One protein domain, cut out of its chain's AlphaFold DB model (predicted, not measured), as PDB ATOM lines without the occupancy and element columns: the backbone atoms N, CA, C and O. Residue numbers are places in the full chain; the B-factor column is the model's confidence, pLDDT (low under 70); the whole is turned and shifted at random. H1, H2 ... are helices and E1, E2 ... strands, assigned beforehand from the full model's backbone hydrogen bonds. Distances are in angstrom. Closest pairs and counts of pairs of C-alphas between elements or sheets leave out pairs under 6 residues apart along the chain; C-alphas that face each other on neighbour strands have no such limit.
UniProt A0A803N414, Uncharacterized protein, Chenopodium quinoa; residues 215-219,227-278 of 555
ATOM      1  N   PRO A 215     149.662 126.380 115.586       89.00
ATOM      2  CA  PRO A 215     149.705 124.990 115.132       89.00
ATOM      3  C   PRO A 215     148.725 124.039 115.832       89.00
ATOM      4  O   PRO A 215     148.451 122.973 115.290       89.00
ATOM      5  N   SER A 216     148.213 124.380 117.023       90.56
ATOM      6  CA  SER A 216     147.223 123.538 117.712       90.56
ATOM      7  C   SER A 216     145.804 123.756 117.193       90.56
ATOM      8  O   SER A 216     144.907 122.988 117.535       90.56
ATOM      9  N   ILE A 217     145.585 124.786 116.369       90.44
ATOM     10  CA  ILE A 217     144.285 125.050 115.762       90.44
ATOM     11  C   ILE A 217     144.103 124.085 114.584       90.44
ATOM     12  O   ILE A 217     144.912 124.084 113.650       90.44
ATOM     13  N   PRO A 218     143.047 123.256 114.581       88.94
ATOM     14  CA  PRO A 218     142.788 122.346 113.474       88.94
ATOM     15  C   PRO A 218     142.530 123.133 112.182       88.94
ATOM     16  O   PRO A 218     141.845 124.151 112.193       88.94
ATOM     17  N   ARG A 219     143.025 122.630 111.042       83.12
ATOM     18  CA  ARG A 219     142.804 123.254 109.716       83.12
ATOM     19  C   ARG A 219     141.325 123.328 109.324       83.12
ATOM     20  O   ARG A 219     140.940 124.186 108.537       83.12
ATOM     21  N   PHE A 227     138.777 129.872 119.782       88.38
ATOM     22  CA  PHE A 227     140.195 129.809 120.075       88.38
ATOM     23  C   PHE A 227     140.651 131.223 120.406       88.38
ATOM     24  O   PHE A 227     140.399 132.148 119.630       88.38
ATOM     25  N   ASP A 228     141.306 131.385 121.548       89.56
ATOM     26  CA  ASP A 228     142.038 132.606 121.843       89.56
ATOM     27  C   ASP A 228     143.445 132.426 121.271       89.56
ATOM     28  O   ASP A 228     144.094 131.414 121.530       89.56
ATOM     29  N   ILE A 229     143.917 133.381 120.474       92.25
ATOM     30  CA  ILE A 229     145.236 133.314 119.833       92.25
ATOM     31  C   ILE A 229     146.020 134.592 120.111       92.25
ATOM     32  O   ILE A 229     145.442 135.678 120.176       92.25
ATOM     33  N   VAL A 230     147.340 134.461 120.234       90.38
ATOM     34  CA  VAL A 230     148.286 135.582 120.152       90.38
ATOM     35  C   VAL A 230     149.196 135.316 118.973       90.38
ATOM     36  O   VAL A 230     149.707 134.210 118.816       90.38
ATOM     37  N   GLY A 231     149.419 136.329 118.148       90.38
ATOM     38  CA  GLY A 231     150.370 136.222 117.060       90.38
ATOM     39  C   GLY A 231     150.792 137.578 116.523       90.38
ATOM     40  O   GLY A 231     150.170 138.606 116.794       90.38
ATOM     41  N   VAL A 232     151.876 137.559 115.760       87.62
ATOM     42  CA  VAL A 232     152.396 138.705 115.024       87.62
ATOM     43  C   VAL A 232     151.622 138.815 113.719       87.62
ATOM     44  O   VAL A 232     151.565 137.867 112.934       87.62
ATOM     45  N   VAL A 233     151.015 139.974 113.486       90.06
ATOM     46  CA  VAL A 233     150.315 140.261 112.234       90.06
ATOM     47  C   VAL A 233     151.355 140.566 111.157       90.06
ATOM     48  O   VAL A 233     152.060 141.566 111.245       90.06
ATOM     49  N   LEU A 234     151.456 139.691 110.157       86.75
ATOM     50  CA  LEU A 234     152.361 139.837 109.011       86.75
ATOM     51  C   LEU A 234     151.771 140.732 107.926       86.75
ATOM     52  O   LEU A 234     152.486 141.457 107.241       86.75
ATOM     53  N   PHE A 235     150.457 140.650 107.748       86.25
ATOM     54  CA  PHE A 235     149.753 141.340 106.682       86.25
ATOM     55  C   PHE A 235     148.349 141.714 107.138       86.25
ATOM     56  O   PHE A 235     147.674 140.937 107.816       86.25
ATOM     57  N   VAL A 236     147.923 142.904 106.731       89.94
ATOM     58  CA  VAL A 236     146.546 143.378 106.826       89.94
ATOM     59  C   VAL A 236     146.200 143.964 105.473       89.94
ATOM     60  O   VAL A 236     146.916 144.833 104.979       89.94
ATOM     61  N   GLU A 237     145.093 143.513 104.898       87.25
ATOM     62  CA  GLU A 237     144.562 144.097 103.674       87.25
ATOM     63  C   GLU A 237     144.316 145.607 103.861       87.25
ATOM     64  O   GLU A 237     143.689 146.051 104.838       87.25
ATOM     65  N   GLU A 238     144.844 146.411 102.935       87.94
ATOM     66  CA  GLU A 238     144.833 147.873 103.042       87.94
ATOM     67  C   GLU A 238     143.397 148.422 103.064       87.94
ATOM     68  O   GLU A 238     143.007 149.165 103.978       87.94
ATOM     69  N   ALA A 239     142.590 147.992 102.093       90.31
ATOM     70  CA  ALA A 239     141.183 148.333 101.965       90.31
ATOM     71  C   ALA A 239     140.298 147.144 102.385       90.31
ATOM     72  O   ALA A 239     140.621 146.006 102.071       90.31
ATOM     73  N   PRO A 240     139.176 147.377 103.088       91.94
ATOM     74  CA  PRO A 240     138.221 146.317 103.363       91.94
ATOM     75  C   PRO A 240     137.500 145.901 102.081       91.94
ATOM     76  O   PRO A 240     136.926 146.740 101.386       91.94
ATOM     77  N   SER A 241     137.467 144.602 101.825       90.19
ATOM     78  CA  SER A 241     136.621 143.985 100.814       90.19
ATOM     79  C   SER A 241     135.159 143.967 101.281       90.19
ATOM     80  O   SER A 241     134.859 143.621 102.423       90.19
ATOM     81  N   LEU A 242     134.223 144.354 100.414       91.69
ATOM     82  CA  LEU A 242     132.788 144.303 100.706       91.69
ATOM     83  C   LEU A 242     132.233 142.935 100.309       91.69
ATOM     84  O   LEU A 242     132.250 142.579  99.133       91.69
ATOM     85  N   ILE A 243     131.752 142.167 101.288       89.88
ATOM     86  CA  ILE A 243     131.149 140.852 101.050       89.88
ATOM     87  C   ILE A 243     129.645 140.935 101.335       89.88
ATOM     88  O   ILE A 243     129.275 141.318 102.453       89.88
ATOM     89  N   PRO A 244     128.774 140.554 100.382       86.75
ATOM     90  CA  PRO A 244     127.340 140.528 100.616       86.75
ATOM     91  C   PRO A 244     127.020 139.452 101.655       86.75
ATOM     92  O   PRO A 244     127.372 138.280 101.508       86.75
ATOM     93  N   ASN A 245     126.358 139.847 102.738       82.88
ATOM     94  CA  ASN A 245     125.894 138.914 103.755       82.88
ATOM     95  C   ASN A 245     124.587 138.224 103.320       82.88
ATOM     96  O   ASN A 245     123.942 138.606 102.344       82.88
ATOM     97  N   THR A 246     124.140 137.227 104.087       74.12
ATOM     98  CA  THR A 246     122.874 136.509 103.825       74.12
ATOM     99  C   THR A 246     121.626 137.397 103.885       74.12
ATOM    100  O   THR A 246     120.555 136.972 103.466       74.12
ATOM    101  N   ARG A 247     121.747 138.630 104.392       77.06
ATOM    102  CA  ARG A 247     120.681 139.640 104.445       77.06
ATOM    103  C   ARG A 247     120.740 140.624 103.268       77.06
ATOM    104  O   ARG A 247     119.962 141.572 103.244       77.06
ATOM    105  N   GLY A 248     121.661 140.421 102.321       84.06
ATOM    106  CA  GLY A 248     121.874 141.296 101.169       84.06
ATOM    107  C   GLY A 248     122.577 142.616 101.494       84.06
ATOM    108  O   GLY A 248     122.537 143.531 100.681       84.06
ATOM    109  N   TRP A 249     123.178 142.753 102.679       81.62
ATOM    110  CA  TRP A 249     123.966 143.931 103.046       81.62
ATOM    111  C   TRP A 249     125.451 143.643 102.885       81.62
ATOM    112  O   TRP A 249     125.939 142.591 103.305       81.62
ATOM    113  N   ASP A 250     126.184 144.619 102.370       87.06
ATOM    114  CA  ASP A 250     127.630 144.519 102.244       87.06
ATOM    115  C   ASP A 250     128.301 144.707 103.603       87.06
ATOM    116  O   ASP A 250     128.099 145.700 104.304       87.06
ATOM    117  N   SER A 251     129.099 143.719 104.000       87.44
ATOM    118  CA  SER A 251     129.891 143.761 105.225       87.44
ATOM    119  C   SER A 251     131.359 143.993 104.867       87.44
ATOM    120  O   SER A 251     131.896 143.236 104.057       87.44
ATOM    121  N   PRO A 252     132.031 145.005 105.449       91.62
ATOM    122  CA  PRO A 252     133.457 145.205 105.237       91.62
ATOM    123  C   PRO A 252     134.237 144.101 105.953       91.62
ATOM    124  O   PRO A 252     134.178 143.968 107.178       91.62
ATOM    125  N   VAL A 253     134.981 143.320 105.183       92.56
ATOM    126  CA  VAL A 253     135.841 142.230 105.640       92.56
ATOM    127  C   VAL A 253     137.271 142.559 105.234       92.56
ATOM    128  O   VAL A 253     137.507 143.071 104.146       92.56
ATOM    129  N   ARG A 254     138.227 142.311 106.129       92.25
ATOM    130  CA  ARG A 254     139.657 142.423 105.827       92.25
ATOM    131  C   ARG A 254     140.317 141.092 106.073       92.25
ATOM    132  O   ARG A 254     140.089 140.486 107.123       92.25
ATOM    133  N   GLU A 255     141.157 140.683 105.141       86.88
ATOM    134  CA  GLU A 255     142.048 139.561 105.371       86.88
ATOM    135  C   GLU A 255     143.252 139.985 106.222       86.88
ATOM    136  O   GLU A 255     143.829 141.062 106.038       86.88
ATOM    137  N   ILE A 256     143.621 139.129 107.176       91.00
ATOM    138  CA  ILE A 256     144.829 139.279 107.985       91.00
ATOM    139  C   ILE A 256     145.630 137.982 107.943       91.00
ATOM    140  O   ILE A 256     145.063 136.891 107.996       91.00
ATOM    141  N   SER A 257     146.953 138.096 107.879       86.81
ATOM    142  CA  SER A 257     147.862 136.956 108.029       86.81
ATOM    143  C   SER A 257     148.592 137.083 109.356       86.81
ATOM    144  O   SER A 257     149.196 138.117 109.640       86.81
ATOM    145  N   VAL A 258     148.524 136.038 110.177       90.62
ATOM    146  CA  VAL A 258     149.078 136.018 111.534       90.62
ATOM    147  C   VAL A 258     150.052 134.849 111.659       90.62
ATOM    148  O   VAL A 258     149.775 133.764 111.152       90.62
ATOM    149  N   THR A 259     151.178 135.066 112.335       88.44
ATOM    150  CA  THR A 259     152.158 134.025 112.678       88.44
ATOM    151  C   THR A 259     152.406 133.975 114.185       88.44
ATOM    152  O   THR A 259     152.158 134.951 114.890       88.44
ATOM    153  N   ASP A 260     152.877 132.844 114.702       86.56
ATOM    154  CA  ASP A 260     153.143 132.680 116.136       86.56
ATOM    155  C   ASP A 260     154.485 133.341 116.521       86.56
ATOM    156  O   ASP A 260     155.440 133.396 115.748       86.56
ATOM    157  N   THR A 261     154.565 133.832 117.753       67.06
ATOM    158  CA  THR A 261     155.690 134.544 118.386       67.06
ATOM    159  C   THR A 261     157.019 133.784 118.431       67.06
ATOM    160  O   THR A 261     158.065 134.400 118.665       67.06
ATOM    161  N   ARG A 262     157.038 132.478 118.130       61.09
ATOM    162  CA  ARG A 262     158.287 131.698 118.001       61.09
ATOM    163  C   ARG A 262     159.207 132.199 116.878       61.09
ATOM    164  O   ARG A 262     160.366 131.805 116.826       61.09
ATOM    165  N   VAL A 263     158.725 133.094 116.012       56.19
ATOM    166  CA  VAL A 263     159.513 133.728 114.940       56.19
ATOM    167  C   VAL A 263     160.240 135.010 115.407       56.19
ATOM    168  O   VAL A 263     161.001 135.601 114.649       56.19
ATOM    169  N   SER A 264     160.091 135.433 116.670       53.28
ATOM    170  CA  SER A 264     160.804 136.609 117.220       53.28
ATOM    171  C   SER A 264     162.336 136.498 117.190       53.28
ATOM    172  O   SER A 264     163.013 137.522 117.193       53.28
ATOM    173  N   LEU A 265     162.889 135.286 117.081       56.84
ATOM    174  CA  LEU A 265     164.332 135.074 116.918       56.84
ATOM    175  C   LEU A 265     164.866 135.522 115.546       56.84
ATOM    176  O   LEU A 265     166.072 135.693 115.398       56.84
ATOM    177  N   TYR A 266     164.000 135.765 114.553       71.44
ATOM    178  CA  TYR A 266     164.432 136.057 113.187       71.44
ATOM    179  C   TYR A 266     163.573 137.138 112.520       71.44
ATOM    180  O   TYR A 266     162.717 136.857 111.681       71.44
ATOM    181  N   GLN A 267     163.844 138.407 112.838       76.94
ATOM    182  CA  GLN A 267     163.208 139.558 112.179       76.94
ATOM    183  C   GLN A 267     163.294 139.483 110.641       76.94
ATOM    184  O   GLN A 267     162.336 139.833 109.955       76.94
ATOM    185  N   HIS A 268     164.407 138.975 110.102       78.75
ATOM    186  CA  HIS A 268     164.585 138.789 108.662       78.75
ATOM    187  C   HIS A 268     163.627 137.740 108.072       78.75
ATOM    188  O   HIS A 268     163.145 137.926 106.962       78.75
ATOM    189  N   VAL A 269     163.280 136.680 108.817       76.06
ATOM    190  CA  VAL A 269     162.296 135.675 108.372       76.06
ATOM    191  C   VAL A 269     160.901 136.288 108.309       76.06
ATOM    192  O   VAL A 269     160.165 136.015 107.368       76.06
ATOM    193  N   LEU A 270     160.533 137.148 109.266       77.50
ATOM    194  CA  LEU A 270     159.245 137.852 109.230       77.50
ATOM    195  C   LEU A 270     159.139 138.776 108.015       77.50
ATOM    196  O   LEU A 270     158.106 138.778 107.349       77.50
ATOM    197  N   GLN A 271     160.201 139.530 107.722       80.56
ATOM    198  CA  GLN A 271     160.254 140.411 106.554       80.56
ATOM    199  C   GLN A 271     160.170 139.616 105.251       80.56
ATOM    200  O   GLN A 271     159.353 139.946 104.400       80.56
ATOM    201  N   ASP A 272     160.931 138.529 105.135       80.56
ATOM    202  CA  ASP A 272     160.911 137.653 103.963       80.56
ATOM    203  C   ASP A 272     159.546 136.957 103.786       80.56
ATOM    204  O   ASP A 272     159.020 136.860 102.679       80.56
ATOM    205  N   MET A 273     158.897 136.529 104.874       77.56
ATOM    206  CA  MET A 273     157.527 136.006 104.819       77.56
ATOM    207  C   MET A 273     156.519 137.079 104.395       77.56
ATOM    208  O   MET A 273     155.638 136.799 103.585       77.56
ATOM    209  N   GLN A 274     156.631 138.297 104.930       81.12
ATOM    210  CA  GLN A 274     155.759 139.411 104.566       81.12
ATOM    211  C   GLN A 274     155.932 139.788 103.091       81.12
ATOM    212  O   GLN A 274     154.937 139.947 102.386       81.12
ATOM    213  N   GLU A 275     157.169 139.881 102.608       82.25
ATOM    214  CA  GLU A 275     157.476 140.156 101.205       82.25
ATOM    215  C   GLU A 275     156.919 139.060 100.291       82.25
ATOM    216  O   GLU A 275     156.285 139.364  99.282       82.25
ATOM    217  N   ARG A 276     157.043 137.782 100.675       80.56
ATOM    218  CA  ARG A 276     156.435 136.665  99.937       80.56
ATOM    219  C   ARG A 276     154.909 136.755  99.886       80.56
ATOM    220  O   ARG A 276     154.332 136.602  98.812       80.56
ATOM    221  N   ILE A 277     154.249 137.058 101.007       82.00
ATOM    222  CA  ILE A 277     152.788 137.257 101.045       82.00
ATOM    223  C   ILE A 277     152.379 138.412 100.122       82.00
ATOM    224  O   ILE A 277     151.429 138.275  99.350       82.00
ATOM    225  N   LEU A 278     153.109 139.528 100.170       80.94
ATOM    226  CA  LEU A 278     152.851 140.679  99.311       80.94
ATOM    227  C   LEU A 278     153.067 140.344  97.833       80.94
ATOM    228  O   LEU A 278     152.219 140.701  97.028       80.94
TER     229      LEU A 278
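This is residues 215 to 219 and 227 to 278 of the 555 residues of an uncharacterized protein of Chenopodium quinoa (UniProt A0A803N414). A long, narrow ribbon, E1 and E2 going out and E3 and E4 coming back, ends in a loop; at its other end H2 folds back beside E1. The printed part has 57 residues, with E1 E2 E3 E4 H1 H2 in chain order, mixed in class; the sheets E1 - E4 and E2 - E3 are antiparallel. It is loose, radius of gyration of the C-alphas 14.8 A, spanning 46 by 26 by 16 A.

E1, residues 232 to 236, is antiparallel to E4, residues 256 to 259; N 232 and O 259, 2.8 A apart, are within hydrogen-bond range. E2, residues 241 to 244, and E3, residues 250 to 253, form a hairpin, with N 243 and O 251 3.0 A apart, within range. E3 runs on into E4 at 25 degrees. H1, residues 261 to 265, has 0 of 1 O i to N i+4 pairs within range and 1 of 2 O i to N i+3; in H2, residues 267 to 278, every O i to N i+4 pair is. The closest C-alphas of E1 and H2 are those of Leu 234 and Gln 274, 5.6 A.

E1, 11.1 A long, begins at C-alpha 232 (152.396, 138.705, 115.024). H2, 16.6 A, ends at C-alpha 278 (152.851, 140.679, 99.311).

Residues 220 to 226 are not printed, a gap of 12.5 A between C-alphas 219 and 227. Residues 261 to 265 have pLDDT under 70.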